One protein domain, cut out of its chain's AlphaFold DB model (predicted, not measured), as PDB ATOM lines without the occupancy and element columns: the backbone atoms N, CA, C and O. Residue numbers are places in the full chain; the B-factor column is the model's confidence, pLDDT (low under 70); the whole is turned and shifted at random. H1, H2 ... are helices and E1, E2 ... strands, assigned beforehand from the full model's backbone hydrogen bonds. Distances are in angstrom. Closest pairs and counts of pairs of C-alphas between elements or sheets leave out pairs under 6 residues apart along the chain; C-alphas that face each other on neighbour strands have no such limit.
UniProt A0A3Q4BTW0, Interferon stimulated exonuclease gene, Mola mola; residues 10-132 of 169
ATOM      1  N   PRO A  10     190.045 121.923 183.640       91.00
ATOM      2  CA  PRO A  10     191.170 122.052 184.572       91.00
ATOM      3  C   PRO A  10     190.994 121.315 185.907       91.00
ATOM      4  O   PRO A  10     191.989 121.061 186.575       91.00
ATOM      5  N   TRP A  11     189.761 120.968 186.284       90.56
ATOM      6  CA  TRP A  11     189.445 120.201 187.490       90.56
ATOM      7  C   TRP A  11     188.984 118.786 187.148       90.56
ATOM      8  O   TRP A  11     189.497 117.830 187.709       90.56
ATOM      9  N   SER A  12     188.063 118.636 186.195       91.25
ATOM     10  CA  SER A  12     187.429 117.346 185.888       91.25
ATOM     11  C   SER A  12     188.285 116.418 185.024       91.25
ATOM     12  O   SER A  12     188.009 115.226 184.953       91.25
ATOM     13  N   GLY A  13     189.246 116.963 184.271       91.94
ATOM     14  CA  GLY A  13     189.899 116.234 183.178       91.94
ATOM     15  C   GLY A  13     188.958 115.903 182.012       91.94
ATOM     16  O   GLY A  13     189.373 115.282 181.037       91.94
ATOM     17  N   ILE A  14     187.695 116.344 182.060       93.25
ATOM     18  CA  ILE A  14     186.683 116.063 181.046       93.25
ATOM     19  C   ILE A  14     186.674 117.147 179.972       93.25
ATOM     20  O   ILE A  14     186.809 118.333 180.254       93.25
ATOM     21  N   SER A  15     186.485 116.750 178.715       92.69
ATOM     22  CA  SER A  15     186.286 117.660 177.588       92.69
ATOM     23  C   SER A  15     185.234 117.091 176.636       92.69
ATOM     24  O   SER A  15     184.809 115.946 176.779       92.69
ATOM     25  N   LYS A  16     184.822 117.880 175.639       92.69
ATOM     26  CA  LYS A  16     183.723 117.537 174.720       92.69
ATOM     27  C   LYS A  16     183.820 116.139 174.102       92.69
ATOM     28  O   LYS A  16     182.794 115.497 173.909       92.69
ATOM     29  N   HIS A  17     185.022 115.673 173.765       92.75
ATOM     30  CA  HIS A  17     185.183 114.375 173.109       92.75
ATOM     31  C   HIS A  17     184.931 113.189 174.050       92.75
ATOM     32  O   HIS A  17     184.448 112.168 173.579       92.75
ATOM     33  N   HIS A  18     185.160 113.340 175.360       92.00
ATOM     34  CA  HIS A  18     184.858 112.296 176.346       92.00
ATOM     35  C   HIS A  18     183.354 112.018 176.466       92.00
ATOM     36  O   HIS A  18     182.974 110.926 176.864       92.00
ATOM     37  N   LEU A  19     182.497 112.985 176.113       91.44
ATOM     38  CA  LEU A  19     181.040 112.848 176.213       91.44
ATOM     39  C   LEU A  19     180.365 112.369 174.922       91.44
ATOM     40  O   LEU A  19     179.147 112.222 174.912       91.44
ATOM     41  N   ARG A  20     181.109 112.169 173.823       89.19
ATOM     42  CA  ARG A  20     180.507 111.842 172.518       89.19
ATOM     43  C   ARG A  20     179.755 110.510 172.550       89.19
ATOM     44  O   ARG A  20     178.622 110.461 172.094       89.19
ATOM     45  N   ASP A  21     180.386 109.502 173.139       88.56
ATOM     46  CA  ASP A  21     179.884 108.128 173.233       88.56
ATOM     47  C   ASP A  21     179.882 107.663 174.700       88.56
ATOM     48  O   ASP A  21     180.115 106.496 175.012       88.56
ATOM     49  N   ALA A  22     179.692 108.611 175.625       91.88
ATOM     50  CA  ALA A  22     179.678 108.320 177.051       91.88
ATOM     51  C   ALA A  22     178.457 107.484 177.438       91.88
ATOM     52  O   ALA A  22     177.367 107.631 176.878       91.88
ATOM     53  N   MET A  23     178.648 106.646 178.455       94.06
ATOM     54  CA  MET A  23     177.574 105.887 179.080       94.06
ATOM     55  C   MET A  23     176.447 106.833 179.544       94.06
ATOM     56  O   MET A  23     176.733 107.881 180.135       94.06
ATOM     57  N   PRO A  24     175.166 106.488 179.310       94.19
ATOM     58  CA  PRO A  24     174.048 107.246 179.856       94.19
ATOM     59  C   PRO A  24     174.120 107.323 181.382       94.19
ATOM     60  O   PRO A  24     174.394 106.325 182.045       94.19
ATOM     61  N   PHE A  25     173.807 108.494 181.943       93.38
ATOM     62  CA  PHE A  25     173.890 108.728 183.388       93.38
ATOM     63  C   PHE A  25     173.137 107.677 184.213       93.38
ATOM     64  O   PHE A  25     173.696 107.148 185.161       93.38
ATOM     65  N   SER A  26     171.914 107.313 183.818       94.94
ATOM     66  CA  SER A  26     171.107 106.311 184.530       94.94
ATOM     67  C   SER A  26     171.773 104.934 184.591       94.94
ATOM     68  O   SER A  26     171.661 104.239 185.593       94.94
ATOM     69  N   GLN A  27     172.483 104.542 183.529       96.81
ATOM     70  CA  GLN A  27     173.214 103.279 183.502       96.81
ATOM     71  C   GLN A  27     174.436 103.350 184.423       96.81
ATOM     72  O   GLN A  27     174.618 102.471 185.260       96.81
ATOM     73  N   ALA A  28     175.217 104.433 184.334       95.69
ATOM     74  CA  ALA A  28     176.368 104.647 185.208       95.69
ATOM     75  C   ALA A  28     175.955 104.687 186.688       95.69
ATOM     76  O   ALA A  28     176.576 104.042 187.528       95.69
ATOM     77  N   GLN A  29     174.868 105.393 187.001       96.31
ATOM     78  CA  GLN A  29     174.293 105.487 188.341       96.31
ATOM     79  C   GLN A  29     173.887 104.104 188.870       96.31
ATOM     80  O   GLN A  29     174.225 103.764 190.002       96.31
ATOM     81  N   GLN A  30     173.216 103.281 188.058       97.00
ATOM     82  CA  GLN A  30     172.816 101.928 188.451       97.00
ATOM     83  C   GLN A  30     174.026 101.020 188.727       97.00
ATOM     84  O   GLN A  30     174.032 100.276 189.713       97.00
ATOM     85  N   GLU A  31     175.059 101.089 187.886       97.81
ATOM     86  CA  GLU A  31     176.304 100.343 188.087       97.81
ATOM     87  C   GLU A  31     177.004 100.779 189.384       97.81
ATOM     88  O   GLU A  31     177.379  99.935 190.199       97.81
ATOM     89  N   ILE A  32     177.094 102.090 189.633       96.06
ATOM     90  CA  ILE A  32     177.669 102.644 190.865       96.06
ATOM     91  C   ILE A  32     176.880 102.174 192.090       96.06
ATOM     92  O   ILE A  32     177.475 101.636 193.019       96.06
ATOM     93  N   LEU A  33     175.553 102.308 192.097       95.81
ATOM     94  CA  LEU A  33     174.709 101.882 193.220       95.81
ATOM     95  C   LEU A  33     174.877 100.395 193.549       95.81
ATOM     96  O   LEU A  33     174.958 100.026 194.720       95.81
ATOM     97  N   THR A  34     174.996  99.558 192.518       97.25
ATOM     98  CA  THR A  34     175.262  98.122 192.677       97.25
ATOM     99  C   THR A  34     176.616  97.881 193.347       97.25
ATOM    100  O   THR A  34     176.731  97.042 194.238       97.25
ATOM    101  N   ILE A  35     177.646  98.639 192.960       96.69
ATOM    102  CA  ILE A  35     178.979  98.547 193.569       96.69
ATOM    103  C   ILE A  35     178.950  99.013 195.028       96.69
ATOM    104  O   ILE A  35     179.583  98.381 195.869       96.69
ATOM    105  N   LEU A  36     178.234 100.095 195.343       95.81
ATOM    106  CA  LEU A  36     178.197 100.675 196.691       95.81
ATOM    107  C   LEU A  36     177.361  99.858 197.688       95.81
ATOM    108  O   LEU A  36     177.490 100.054 198.898       95.81
ATOM    109  N   GLN A  37     176.506  98.950 197.214       95.44
ATOM    110  CA  GLN A  37     175.597  98.196 198.070       95.44
ATOM    111  C   GLN A  37     176.349  97.409 199.156       95.44
ATOM    112  O   GLN A  37     177.185  96.549 198.872       95.44
ATOM    113  N   GLY A  38     176.026  97.704 200.420       95.81
ATOM    114  CA  GLY A  38     176.620  97.042 201.583       95.81
ATOM    115  C   GLY A  38     178.107  97.343 201.795       95.81
ATOM    116  O   GLY A  38     178.766  96.610 202.531       95.81
ATOM    117  N   LYS A  39     178.654  98.390 201.164       97.25
ATOM    118  CA  LYS A  39     180.061  98.785 201.310       97.25
ATOM    119  C   LYS A  39     180.200 100.100 202.055       97.25
ATOM    120  O   LYS A  39     179.397 101.003 201.867       97.25
ATOM    121  N   VAL A  40     181.261 100.207 202.849       97.62
ATOM    122  CA  VAL A  40     181.723 101.492 203.381       97.62
ATOM    123  C   VAL A  40     182.362 102.287 202.246       97.62
ATOM    124  O   VAL A  40     183.182 101.749 201.497       97.62
ATOM    125  N   VAL A  41     181.997 103.560 202.120       98.06
ATOM    126  CA  VAL A  41     182.492 104.446 201.066       98.06
ATOM    127  C   VAL A  41     183.435 105.478 201.663       98.06
ATOM    128  O   VAL A  41     183.063 106.261 202.536       98.06
ATOM    129  N   VAL A  42     184.668 105.479 201.166       98.31
ATOM    130  CA  VAL A  42     185.732 106.395 201.573       98.31
ATOM    131  C   VAL A  42     185.940 107.435 200.477       98.31
ATOM    132  O   VAL A  42     186.053 107.081 199.306       98.31
ATOM    133  N   GLY A  43     186.033 108.710 200.844       97.81
ATOM    134  CA  GLY A  43     186.284 109.790 199.888       97.81
ATOM    135  C   GLY A  43     186.572 111.122 200.570       97.81
ATOM    136  O   GLY A  43     186.615 111.198 201.795       97.81
ATOM    137  N   HIS A  44     186.787 112.180 199.784       97.44
ATOM    138  CA  HIS A  44     187.034 113.541 200.279       97.44
ATOM    139  C   HIS A  44     185.926 114.477 199.803       97.44
ATOM    140  O   HIS A  44     185.751 114.640 198.602       97.44
ATOM    141  N   SER A  45     185.213 115.118 200.734       95.44
ATOM    142  CA  SER A  45     184.022 115.930 200.424       95.44
ATOM    143  C   SER A  45     182.943 115.130 199.678       95.44
ATOM    144  O   SER A  45     182.283 115.653 198.776       95.44
ATOM    145  N   ILE A  46     182.784 113.858 200.053       95.25
ATOM    146  CA  ILE A  46     182.074 112.832 199.270       95.25
ATOM    147  C   ILE A  46     180.570 113.095 199.121       95.25
ATOM    148  O   ILE A  46     179.920 112.593 198.210       95.25
ATOM    149  N   TYR A  47     180.009 113.934 199.991       94.00
ATOM    150  CA  TYR A  47     178.625 114.388 199.873       94.00
ATOM    151  C   TYR A  47     178.345 115.080 198.535       94.00
ATOM    152  O   TYR A  47     177.253 114.922 198.004       94.00
ATOM    153  N   ASN A  48     179.329 115.779 197.959       94.69
ATOM    154  CA  ASN A  48     179.177 116.394 196.638       94.69
ATOM    155  C   ASN A  48     179.007 115.337 195.537       94.69
ATOM    156  O   ASN A  48     178.271 115.558 194.579       94.69
ATOM    157  N   ASP A  49     179.690 114.195 195.661       95.12
ATOM    158  CA  ASP A  49     179.584 113.091 194.708       95.12
ATOM    159  C   ASP A  49     178.229 112.389 194.833       95.12
ATOM    160  O   ASP A  49     177.600 112.085 193.823       95.12
ATOM    161  N   PHE A  50     177.747 112.171 196.062       96.31
ATOM    162  CA  PHE A  50     176.417 111.602 196.293       96.31
ATOM    163  C   PHE A  50     175.293 112.511 195.794       96.31
ATOM    164  O   PHE A  50     174.361 112.015 195.165       96.31
ATOM    165  N   ASP A  51     175.406 113.822 196.009       96.44
ATOM    166  CA  ASP A  51     174.458 114.814 195.490       96.44
ATOM    167  C   ASP A  51     174.451 114.829 193.953       96.44
ATOM    168  O   ASP A  51     173.400 114.721 193.324       96.44
ATOM    169  N   ALA A  52     175.631 114.826 193.322       94.38
ATOM    170  CA  ALA A  52     175.749 114.744 191.865       94.38
ATOM    171  C   ALA A  52     175.202 113.428 191.280       94.38
ATOM    172  O   ALA A  52     174.792 113.389 190.117       94.38
ATOM    173  N   LEU A  53     175.220 112.352 192.070       94.75
ATOM    174  CA  LEU A  53     174.644 111.063 191.715       94.75
ATOM    175  C   LEU A  53     173.156 110.950 192.065       94.75
ATOM    176  O   LEU A  53     172.560 109.977 191.625       94.75
ATOM    177  N   ASP A  54     172.561 111.893 192.800       94.31
ATOM    178  CA  ASP A  54     171.197 111.802 193.347       94.31
ATOM    179  C   ASP A  54     170.971 110.505 194.151       94.31
ATOM    180  O   ASP A  54     170.045 109.728 193.906       94.31
ATOM    181  N   VAL A  55     171.891 110.211 195.080       92.69
ATOM    182  CA  VAL A  55     171.848 108.995 195.911       92.69
ATOM    183  C   VAL A  55     172.024 109.304 197.391       92.69
ATOM    184  O   VAL A  55     172.771 110.195 197.787       92.69
ATOM    185  N   LEU A  56     171.384 108.491 198.230       91.75
ATOM    186  CA  LEU A  56     171.575 108.513 199.677       91.75
ATOM    187  C   LEU A  56     172.340 107.263 200.104       91.75
ATOM    188  O   LEU A  56     171.872 106.141 199.909       91.75
ATOM    189  N   HIS A  57     173.508 107.462 200.710       95.31
ATOM    190  CA  HIS A  57     174.283 106.393 201.328       95.31
ATOM    191  C   HIS A  57     174.202 106.509 202.861       95.31
ATOM    192  O   HIS A  57     174.265 107.629 203.375       95.31
ATOM    193  N   PRO A  58     174.048 105.403 203.619       94.62
ATOM    194  CA  PRO A  58     173.935 105.477 205.073       94.62
ATOM    195  C   PRO A  58     175.147 106.170 205.701       94.62
ATOM    196  O   PRO A  58     176.281 105.762 205.471       94.62
ATOM    197  N   GLY A  59     174.920 107.193 206.531       93.44
ATOM    198  CA  GLY A  59     176.005 108.014 207.091       93.44
ATOM    199  C   GLY A  59     177.045 107.213 207.886       93.44
ATOM    200  O   GLY A  59     178.240 107.453 207.749       93.44
ATOM    201  N   HIS A  60     176.615 106.186 208.626       93.00
ATOM    202  CA  HIS A  60     177.513 105.282 209.359       93.00
ATOM    203  C   HIS A  60     178.396 104.412 208.443       93.00
ATOM    204  O   HIS A  60     179.360 103.809 208.910       93.00
ATOM    205  N   MET A  61     178.105 104.361 207.140       95.94
ATOM    206  CA  MET A  61     178.906 103.693 206.108       95.94
ATOM    207  C   MET A  61     179.737 104.683 205.275       95.94
ATOM    208  O   MET A  61     180.398 104.277 204.326       95.94
ATOM    209  N   VAL A  62     179.754 105.973 205.618       97.25
ATOM    210  CA  VAL A  62     180.576 106.982 204.938       97.25
ATOM    211  C   VAL A  62     181.816 107.301 205.768       97.25
ATOM    212  O   VAL A  62     181.752 107.459 206.987       97.25
ATOM    213  N   ARG A  63     182.967 107.424 205.104       97.31
ATOM    214  CA  ARG A  63     184.226 107.908 205.683       97.31
ATOM    215  C   ARG A  63     184.733 109.085 204.860       97.31
ATOM    216  O   ARG A  63     185.523 108.921 203.929       97.31
ATOM    217  N   ASP A  64     184.259 110.282 205.199       96.88
ATOM    218  CA  ASP A  64     184.748 111.513 204.576       96.88
ATOM    219  C   ASP A  64     186.059 111.960 205.230       96.88
ATOM    220  O   ASP A  64     186.087 112.526 206.329       96.88
ATOM    221  N   ILE A  65     187.171 111.708 204.544       96.44
ATOM    222  CA  ILE A  65     188.507 112.028 205.048       96.44
ATOM    223  C   ILE A  65     188.747 113.536 205.199       96.44
ATOM    224  O   ILE A  65     189.608 113.933 205.985       96.44
ATOM    225  N   GLY A  66     187.990 114.383 204.494       92.69
ATOM    226  CA  GLY A  66     188.076 115.841 204.616       92.69
ATOM    227  C   GLY A  66     187.506 116.363 205.936       92.69
ATOM    228  O   GLY A  66     187.973 117.385 206.438       92.69
ATOM    229  N   ALA A  67     186.545 115.637 206.517       91.31
ATOM    230  CA  ALA A  67     185.927 115.941 207.808       91.31
ATOM    231  C   ALA A  67     186.571 115.181 208.988       91.31
ATOM    232  O   ALA A  67     186.227 115.419 210.147       91.31
ATOM    233  N   SER A  68     187.513 114.273 208.717       92.81
ATOM    234  CA  SER A  68     188.111 113.405 209.734       92.81
ATOM    235  C   SER A  68     188.935 114.180 210.766       92.81
ATOM    236  O   SER A  68     189.957 114.815 210.461       92.81
ATOM    237  N   ARG A  69     188.540 114.049 212.037       92.06
ATOM    238  CA  ARG A  69     189.293 114.593 213.176       92.06
ATOM    239  C   ARG A  69     190.641 113.896 213.369       92.06
ATOM    240  O   ARG A  69     191.608 114.559 213.744       92.06
ATOM    241  N   HIS A  70     190.723 112.597 213.067       93.94
ATOM    242  CA  HIS A  70     191.960 111.817 213.171       93.94
ATOM    243  C   HIS A  70     192.997 112.298 212.164       93.94
ATOM    244  O   HIS A  70     194.123 112.608 212.550       93.94
ATOM    245  N   LEU A  71     192.607 112.458 210.894       94.56
ATOM    246  CA  LEU A  71     193.524 112.953 209.865       94.56
ATOM    247  C   LEU A  71     193.946 114.392 210.119       94.56
ATOM    248  O   LEU A  71     195.119 114.715 209.958       94.56
ATOM    249  N   SER A  72     193.022 115.246 210.563       93.31
ATOM    250  CA  SER A  72     193.355 116.625 210.928       93.31
ATOM    251  C   SER A  72     194.407 116.674 212.041       93.31
ATOM    252  O   SER A  72     195.384 117.412 211.924       93.31
ATOM    253  N   ARG A  73     194.254 115.842 213.081       93.06
ATOM    254  CA  ARG A  73     195.212 115.718 214.188       93.06
ATOM    255  C   ARG A  73     196.558 115.175 213.716       93.06
ATOM    256  O   ARG A  73     197.585 115.777 214.016       93.06
ATOM    257  N   LEU A  74     196.550 114.085 212.948       94.00
ATOM    258  CA  LEU A  74     197.758 113.457 212.408       94.00
ATOM    259  C   LEU A  74     198.528 114.422 211.495       94.00
ATOM    260  O   LEU A  74     199.749 114.516 211.555       94.00
ATOM    261  N   ALA A  75     197.803 115.209 210.702       93.38
ATOM    262  CA  ALA A  75     198.359 116.254 209.858       93.38
ATOM    263  C   ALA A  75     198.671 117.550 210.623       93.38
ATOM    264  O   ALA A  75     199.043 118.531 209.988       93.38
ATOM    265  N   GLY A  76     198.526 117.614 211.948       92.81
ATOM    266  CA  GLY A  76     198.837 118.802 212.746       92.81
ATOM    267  C   GLY A  76     198.039 120.052 212.354       92.81
ATOM    268  O   GLY A  76     198.565 121.163 212.426       92.81
ATOM    269  N   PHE A  77     196.805 119.887 211.872       89.56
ATOM    270  CA  PHE A  77     195.886 120.994 211.623       89.56
ATOM    271  C   PHE A  77     195.032 121.282 212.864       89.56
ATOM    272  O   PHE A  77     194.664 120.357 213.591       89.56
ATOM    273  N   PRO A  78     194.688 122.559 213.118       81.31
ATOM    274  CA  PRO A  78     193.767 122.903 214.191       81.31
ATOM    275  C   PRO A  78     192.377 122.314 213.922       81.31
ATOM    276  O   PRO A  78     191.986 122.100 212.771       81.31
ATOM    277  N   HIS A  79     191.612 122.106 214.993       69.06
ATOM    278  CA  HIS A  79     190.230 121.644 214.903       69.06
ATOM    279  C   HIS A  79     189.404 122.529 213.949       69.06
ATOM    280  O   HIS A  79     189.555 123.752 213.942       69.06
ATOM    281  N   LYS A  80     188.497 121.905 213.183       68.94
ATOM    282  CA  LYS A  80     187.555 122.543 212.235       68.94
ATOM    283  C   LYS A  80     188.145 123.080 210.923       68.94
ATOM    284  O   LYS A  80     187.446 123.790 210.203       68.94
ATOM    285  N   ARG A  81     189.390 122.756 210.566       77.25
ATOM    286  CA  ARG A  81     189.847 122.932 209.177       77.25
ATOM    287  C   ARG A  81     189.581 121.670 208.369       77.25
ATOM    288  O   ARG A  81     189.959 120.595 208.808       77.25
ATOM    289  N   CYS A  82     189.021 121.839 207.172       84.75
ATOM    290  CA  CYS A  82     188.901 120.787 206.163       84.75
ATOM    291  C   CYS A  82     190.029 120.976 205.132       84.75
ATOM    292  O   CYS A  82     189.860 121.742 204.177       84.75
ATOM    293  N   PRO A  83     191.228 120.400 205.344       91.44
ATOM    294  CA  PRO A  83     192.320 120.509 204.383       91.44
ATOM    295  C   PRO A  83     191.944 119.834 203.059       91.44
ATOM    296  O   PRO A  83     191.198 118.855 203.028       91.44
ATOM    297  N   SER A  84     192.480 120.345 201.949       94.81
ATOM    298  CA  SER A  84     192.274 119.710 200.646       94.81
ATOM    299  C   SER A  84     192.944 118.337 200.592       94.81
ATOM    300  O   SER A  84     193.964 118.107 201.253       94.81
ATOM    301  N   LEU A  85     192.421 117.450 199.742       97.00
ATOM    302  CA  LEU A  85     193.023 116.142 199.483       97.00
ATOM    303  C   LEU A  85     194.511 116.266 199.120       97.00
ATOM    304  O   LEU A  85     195.345 115.555 199.669       97.00
ATOM    305  N   LYS A  86     194.858 117.243 198.271       96.56
ATOM    306  CA  LYS A  86     196.240 117.536 197.872       96.56
ATOM    307  C   LYS A  86     197.154 117.857 199.055       96.56
ATOM    308  O   LYS A  86     198.289 117.391 199.093       96.56
ATOM    309  N   ILE A  87     196.672 118.651 200.012       96.19
ATOM    310  CA  ILE A  87     197.440 119.006 201.211       96.19
ATOM    311  C   ILE A  87     197.630 117.775 202.103       96.19
ATOM    312  O   ILE A  87     198.742 117.535 202.569       96.19
ATOM    313  N   LEU A  88     196.573 116.987 202.321       97.19
ATOM    314  CA  LEU A  88     196.648 115.764 203.123       97.19
ATOM    315  C   LEU A  88     197.591 114.731 202.497       97.19
ATOM    316  O   LEU A  88     198.493 114.246 203.175       97.19
ATOM    317  N   ALA A  89     197.438 114.448 201.203       98.12
ATOM    318  CA  ALA A  89     198.283 113.506 200.473       98.12
ATOM    319  C   ALA A  89     199.759 113.928 200.504       98.12
ATOM    320  O   ALA A  89     200.641 113.100 200.738       98.12
ATOM    321  N   ASN A  90     200.040 115.224 200.349       97.94
ATOM    322  CA  ASN A  90     201.405 115.719 200.441       97.94
ATOM    323  C   ASN A  90     201.977 115.567 201.855       97.94
ATOM    324  O   ASN A  90     203.093 115.083 202.007       97.94
ATOM    325  N   LYS A  91     201.215 115.945 202.886       96.94
ATOM    326  CA  LYS A  91     201.722 115.990 204.261       96.94
ATOM    327  C   LYS A  91     201.837 114.615 204.917       96.94
ATOM    328  O   LYS A  91     202.761 114.402 205.692       96.94
ATOM    329  N   LEU A  92     200.900 113.712 204.634       97.62
ATOM    330  CA  LEU A  92     200.788 112.421 205.318       97.62
ATOM    331  C   LEU A  92     201.296 111.239 204.493       97.62
ATOM    332  O   LEU A  92     201.784 110.274 205.069       97.62
ATOM    333  N   LEU A  93     201.208 111.310 203.162       97.88
ATOM    334  CA  LEU A  93     201.669 110.240 202.266       97.88
ATOM    335  C   LEU A  93     202.949 110.609 201.506       97.88
ATOM    336  O   LEU A  93     203.442 109.800 200.722       97.88
ATOM    337  N   ASN A  94     203.462 111.836 201.677       97.69
ATOM    338  CA  ASN A  94     204.553 112.393 200.873       97.69
ATOM    339  C   ASN A  94     204.295 112.273 199.353       97.69
ATOM    340  O   ASN A  94     205.210 112.064 198.557       97.69
ATOM    341  N   ARG A  95     203.023 112.378 198.939       98.00
ATOM    342  CA  ARG A  95     202.580 112.196 197.552       98.00
ATOM    343  C   ARG A  95     202.108 113.522 196.969       98.00
ATOM    344  O   ARG A  95     201.291 114.218 197.566       98.00
ATOM    345  N   GLN A  96     202.597 113.875 195.783       96.88
ATOM    346  CA  GLN A  96     202.020 114.965 194.999       96.88
ATOM    347  C   GLN A  96     200.969 114.395 194.047       96.88
ATOM    348  O   GLN A  96     201.309 113.602 193.178       96.88
ATOM    349  N   ILE A  97     199.720 114.815 194.229       96.12
ATOM    350  CA  ILE A  97     198.575 114.456 193.381       96.12
ATOM    351  C   ILE A  97     198.008 115.706 192.706       96.12
ATOM    352  O   ILE A  97     198.341 116.834 193.108       96.12
ATOM    353  N   GLN A  98     197.131 115.522 191.714       93.50
ATOM    354  CA  GLN A  98     196.487 116.626 190.991       93.50
ATOM    355  C   GLN A  98     197.544 117.575 190.402       93.50
ATOM    356  O   GLN A  98     197.532 118.801 190.602       93.50
ATOM    357  N   VAL A  99     198.552 116.977 189.761       89.94
ATOM    358  CA  VAL A  99     199.681 117.679 189.150       89.94
ATOM    359  C   VAL A  99     199.485 117.808 187.641       89.94
ATOM    360  O   VAL A  99     198.983 116.913 186.969       89.94
ATOM    361  N   GLY A 100     199.929 118.934 187.082       84.69
ATOM    362  CA  GLY A 100     199.844 119.202 185.647       84.69
ATOM    363  C   GLY A 100     198.602 119.994 185.235       84.69
ATOM    364  O   GLY A 100     197.902 120.574 186.056       84.69
ATOM    365  N   ARG A 101     198.385 120.090 183.916       83.50
ATOM    366  CA  ARG A 101     197.356 120.957 183.302       83.50
ATOM    367  C   ARG A 101     196.187 120.195 182.672       83.50
ATOM    368  O   ARG A 101     195.325 120.817 182.064       83.50
ATOM    369  N   ARG A 102     196.176 118.861 182.760       84.50
ATOM    370  CA  ARG A 102     195.185 118.011 182.074       84.50
ATOM    371  C   ARG A 102     193.920 117.746 182.900       84.50
ATOM    372  O   ARG A 102     193.119 116.919 182.488       84.50
ATOM    373  N   GLY A 103     193.739 118.439 184.023       89.88
ATOM    374  CA  GLY A 103     192.697 118.126 184.998       89.88
ATOM    375  C   GLY A 103     193.140 117.096 186.029       89.88
ATOM    376  O   GLY A 103     194.273 116.611 185.977       89.88
ATOM    377  N   HIS A 104     192.264 116.804 186.988       92.38
ATOM    378  CA  HIS A 104     192.517 115.795 188.013       92.38
ATOM    379  C   HIS A 104     192.191 114.396 187.479       92.38
ATOM    380  O   HIS A 104     191.430 114.237 186.523       92.38
ATOM    381  N   CYS A 105     192.773 113.376 188.104       94.25
ATOM    382  CA  CYS A 105     192.498 111.981 187.796       94.25
ATOM    383  C   CYS A 105     191.661 111.382 188.931       94.25
ATOM    384  O   CYS A 105     192.151 111.256 190.050       94.25
ATOM    385  N   SER A 106     190.422 110.971 188.643       94.56
ATOM    386  CA  SER A 106     189.525 110.381 189.650       94.56
ATOM    387  C   SER A 106     190.116 109.133 190.310       94.56
ATOM    388  O   SER A 106     189.946 108.929 191.507       94.56
ATOM    389  N   VAL A 107     190.865 108.325 189.553       96.44
ATOM    390  CA  VAL A 107     191.545 107.126 190.069       96.44
ATOM    391  C   VAL A 107     192.677 107.497 191.032       96.44
ATOM    392  O   VAL A 107     192.824 106.868 192.077       96.44
ATOM    393  N   GLU A 108     193.466 108.527 190.711       97.56
ATOM    394  CA  GLU A 108     194.518 109.037 191.607       97.56
ATOM    395  C   GLU A 108     193.913 109.564 192.912       97.56
ATOM    396  O   GLU A 108     194.384 109.214 193.997       97.56
ATOM    397  N   ASP A 109     192.849 110.361 192.800       97.19
ATOM    398  CA  ASP A 109     192.170 110.971 193.939       97.19
ATOM    399  C   ASP A 109     191.518 109.905 194.842       97.19
ATOM    400  O   ASP A 109     191.685 109.952 196.063       97.19
ATOM    401  N   ALA A 110     190.860 108.893 194.261       97.75
ATOM    402  CA  ALA A 110     190.257 107.785 195.005       97.75
ATOM    403  C   ALA A 110     191.306 106.947 195.754       97.75
ATOM    404  O   ALA A 110     191.125 106.637 196.934       97.75
ATOM    405  N   HIS A 111     192.433 106.625 195.111       98.50
ATOM    406  CA  HIS A 111     193.532 105.921 195.775       98.50
ATOM    407  C   HIS A 111     194.145 106.755 196.901       98.50
ATOM    408  O   HIS A 111     194.385 106.234 197.986       98.50
ATOM    409  N   ALA A 112     194.372 108.052 196.681       98.56
ATOM    410  CA  ALA A 112     194.896 108.929 197.722       98.56
ATOM    411  C   ALA A 112     193.947 109.020 198.927       98.56
ATOM    412  O   ALA A 112     194.411 108.993 200.066       98.56
ATOM    413  N   ALA A 113     192.633 109.096 198.693       98.50
ATOM    414  CA  ALA A 113     191.644 109.121 199.766       98.50
ATOM    415  C   ALA A 113     191.632 107.817 200.578       98.50
ATOM    416  O   ALA A 113     191.642 107.865 201.809       98.50
ATOM    417  N   LEU A 114     191.673 106.664 199.903       98.56
ATOM    418  CA  LEU A 114     191.732 105.362 200.563       98.56
ATOM    419  C   LEU A 114     193.022 105.191 201.376       98.56
ATOM    420  O   LEU A 114     192.960 104.795 202.538       98.56
ATOM    421  N   ASP A 115     194.175 105.540 200.803       98.75
ATOM    422  CA  ASP A 115     195.471 105.462 201.484       98.75
ATOM    423  C   ASP A 115     195.507 106.353 202.735       98.75
ATOM    424  O   ASP A 115     196.019 105.946 203.777       98.75
ATOM    425  N   LEU A 116     194.927 107.558 202.664       98.62
ATOM    426  CA  LEU A 116     194.789 108.445 203.820       98.62
ATOM    427  C   LEU A 116     193.906 107.820 204.902       98.62
ATOM    428  O   LEU A 116     194.292 107.810 206.067       98.62
ATOM    429  N   TYR A 117     192.747 107.272 204.534       98.50
ATOM    430  CA  TYR A 117     191.882 106.573 205.485       98.50
ATOM    431  C   TYR A 117     192.614 105.418 206.180       98.50
ATOM    432  O   TYR A 117     192.528 105.295 207.399       98.50
ATOM    433  N   LYS A 118     193.416 104.636 205.448       98.56
ATOM    434  CA  LYS A 118     194.193 103.525 206.019       98.56
ATOM    435  C   LYS A 118     195.196 103.943 207.097       98.56
ATOM    436  O   LYS A 118     195.507 103.128 207.959       98.56
ATOM    437  N   LEU A 119     195.653 105.197 207.119       98.25
ATOM    438  CA  LEU A 119     196.502 105.705 208.207       98.25
ATOM    439  C   LEU A 119     195.772 105.796 209.553       98.25
ATOM    440  O   LEU A 119     196.418 105.801 210.598       98.25
ATOM    441  N   VAL A 120     194.444 105.921 209.528       97.31
ATOM    442  CA  VAL A 120     193.613 106.191 210.711       97.31
ATOM    443  C   VAL A 120     192.485 105.173 210.909       97.31
ATOM    444  O   VAL A 120     191.755 105.282 211.889       97.31
ATOM    445  N   GLU A 121     192.354 104.182 210.019       97.75
ATOM    446  CA  GLU A 121     191.283 103.174 209.997       97.75
ATOM    447  C   GLU A 121     191.038 102.566 211.382       97.75
ATOM    448  O   GLU A 121     189.922 102.602 211.886       97.75
ATOM    449  N   GLY A 122     192.087 102.085 212.052       97.38
ATOM    450  CA  GLY A 122     191.933 101.424 213.349       97.38
ATOM    451  C   GLY A 122     191.434 102.334 214.478       97.38
ATOM    452  O   GLY A 122     190.759 101.856 215.384       97.38
ATOM    453  N   GLU A 123     191.769 103.629 214.469       95.88
ATOM    454  CA  GLU A 123     191.218 104.574 215.453       95.88
ATOM    455  C   GLU A 123     189.791 104.978 215.101       95.88
ATOM    456  O   GLU A 123     188.943 105.035 215.986       95.88
ATOM    457  N   TRP A 124     189.543 105.235 213.818       95.56
ATOM    458  CA  TRP A 124     188.254 105.701 213.328       95.56
ATOM    459  C   TRP A 124     187.173 104.629 213.501       95.56
ATOM    460  O   TRP A 124     186.119 104.911 214.062       95.56
ATOM    461  N   GLU A 125     187.427 103.386 213.086       96.25
ATOM    462  CA  GLU A 125     186.420 102.322 213.200       96.25
ATOM    463  C   GLU A 125     186.104 101.968 214.655       96.25
ATOM    464  O   GLU A 125     184.955 101.673 214.972       96.25
ATOM    465  N   ARG A 126     187.092 102.047 215.556       95.12
ATOM    466  CA  ARG A 126     186.859 101.840 216.991       95.12
ATOM    467  C   ARG A 126     185.959 102.930 217.571       95.12
ATOM    468  O   ARG A 126     184.997 102.611 218.249       95.12
ATOM    469  N   GLU A 127     186.241 104.193 217.260       93.06
ATOM    470  CA  GLU A 127     185.423 105.321 217.715       93.06
ATOM    471  C   GLU A 127     183.965 105.196 217.259       93.06
ATOM    472  O   GLU A 127     183.052 105.394 218.052       93.06
ATOM    473  N   LEU A 128     183.741 104.805 216.004       91.12
ATOM    474  CA  LEU A 128     182.387 104.593 215.493       91.12
ATOM    475  C   LEU A 128     181.690 103.401 216.149       91.12
ATOM    476  O   LEU A 128     180.480 103.434 216.350       91.12
ATOM    477  N   GLN A 129     182.429 102.338 216.466       90.38
ATOM    478  CA  GLN A 129     181.872 101.196 217.185       90.38
ATOM    479  C   GLN A 129     181.436 101.588 218.603       90.38
ATOM    480  O   GLN A 129     180.362 101.167 219.029       90.38
ATOM    481  N   ASP A 130     182.235 102.402 219.292       89.62
ATOM    482  CA  ASP A 130     181.921 102.902 220.631       89.62
ATOM    483  C   ASP A 130     180.670 103.809 220.594       89.62
ATOM    484  O   ASP A 130     179.738 103.605 221.369       89.62
ATOM    485  N   GLU A 131     180.576 104.729 219.623       84.81
ATOM    486  CA  GLU A 131     179.398 105.599 219.438       84.81
ATOM    487  C   GLU A 131     178.103 104.802 219.185       84.81
ATOM    488  O   GLU A 131     177.043 105.134 219.719       84.81
ATOM    489  N   LEU A 132     178.176 103.715 218.409       79.12
ATOM    490  CA  LEU A 132     177.019 102.849 218.150       79.12
ATOM    491  C   LEU A 132     176.573 102.059 219.391       79.12
ATOM    492  O   LEU A 132     175.383 101.770 219.528       79.12
TER     493      LEU A 132
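AT A GLANCE: This is residues 10 to 132 of the 169 residues of the protein "Interferon stimulated exonuclease gene" of Mola mola (UniProt A0A3Q4BTW0). A short pair of parallel strands, E1 and E2, and the helix H6 make the core, with H6 packing on E1 and H5 packing on H6 from beyond it. The other helices spread loosely about this core: H2 and H3 near each other toward one end, H4 and H7 near each other toward the opposite end, while residues 16 to 24, with the small helix H1, stick out beyond H2. The printed part has 123 residues, with seven named helices and two named strands in the order H1, H2, E1, H3, E2, H4, H5, H6, H7. The class is mostly helix, and the whole is compact, with a radius of gyration of the C-alphas of 15.9 A and spans of 46, 36 and 20 A.

IN THESE COORDINATES: H1, residues 16 to 19, begins at C-alpha 16 at (183.723, 117.537, 174.720). H2, residues 25 to 36, is 16.1 A long. E1 is residues 41 to 43, its C-alpha 43 at (186.284, 109.790, 199.888). H3, residues 47 to 53, and E2, residues 62 to 64, follow. H4 is residues 69 to 74, and H5, residues 85 to 93, is 10.8 A long. H6, residues 106 to 118, is 18.4 A long. H7, residues 121 to 132, is 16.4 A long and ends at C-alpha 132 at (177.019, 102.849, 218.150).

HOW THE PARTS SIT: E1 and E2 are parallel neighbours at 10 degrees, with N 63 and O 41 at 2.8 A and N 43 and O 63 at 3.1 A, within hydrogen-bond range. E1, H3 and E2 form a strand-helix-strand unit, two parallel neighbour strands with a helix between, whose crossover is right-handed. The closest C-alphas of E1 and H6 are those of Gly 43 and Ala 113, 5.4 A apart. H5 and H6 touch at a steep tilt of 47 degrees, the same way, with the C-alphas of Ala 89 and Ala 112 closest at 6.3 A. H2 and H3 are close but not clearly touching, with the C-alphas of Gln 29 and Leu 53 closest at 6.5 A. H4 and H7 are also close but not clearly touching, at a shallow tilt of 26 degrees, opposite ways, with the C-alphas of His 70 and Trp 124 closest at 7.2 A. H6 and H7 meet only through their link, and H1 and H2 are apart. Every O i to N i+4 pair is within hydrogen-bond range in H2, H3, H4, H5 and H6, and 7 of 8 are in H7; H1 is too short for such a pair.

THE WHOLE: The two C-alphas farthest apart are those of His 17 and Asp 130, 49.0 A. The printed part has no cut, and the link from H5 to H6, 12 residues, is long. The mean pLDDT of the printed part is 93.8, with residues 79 to 80 under 70.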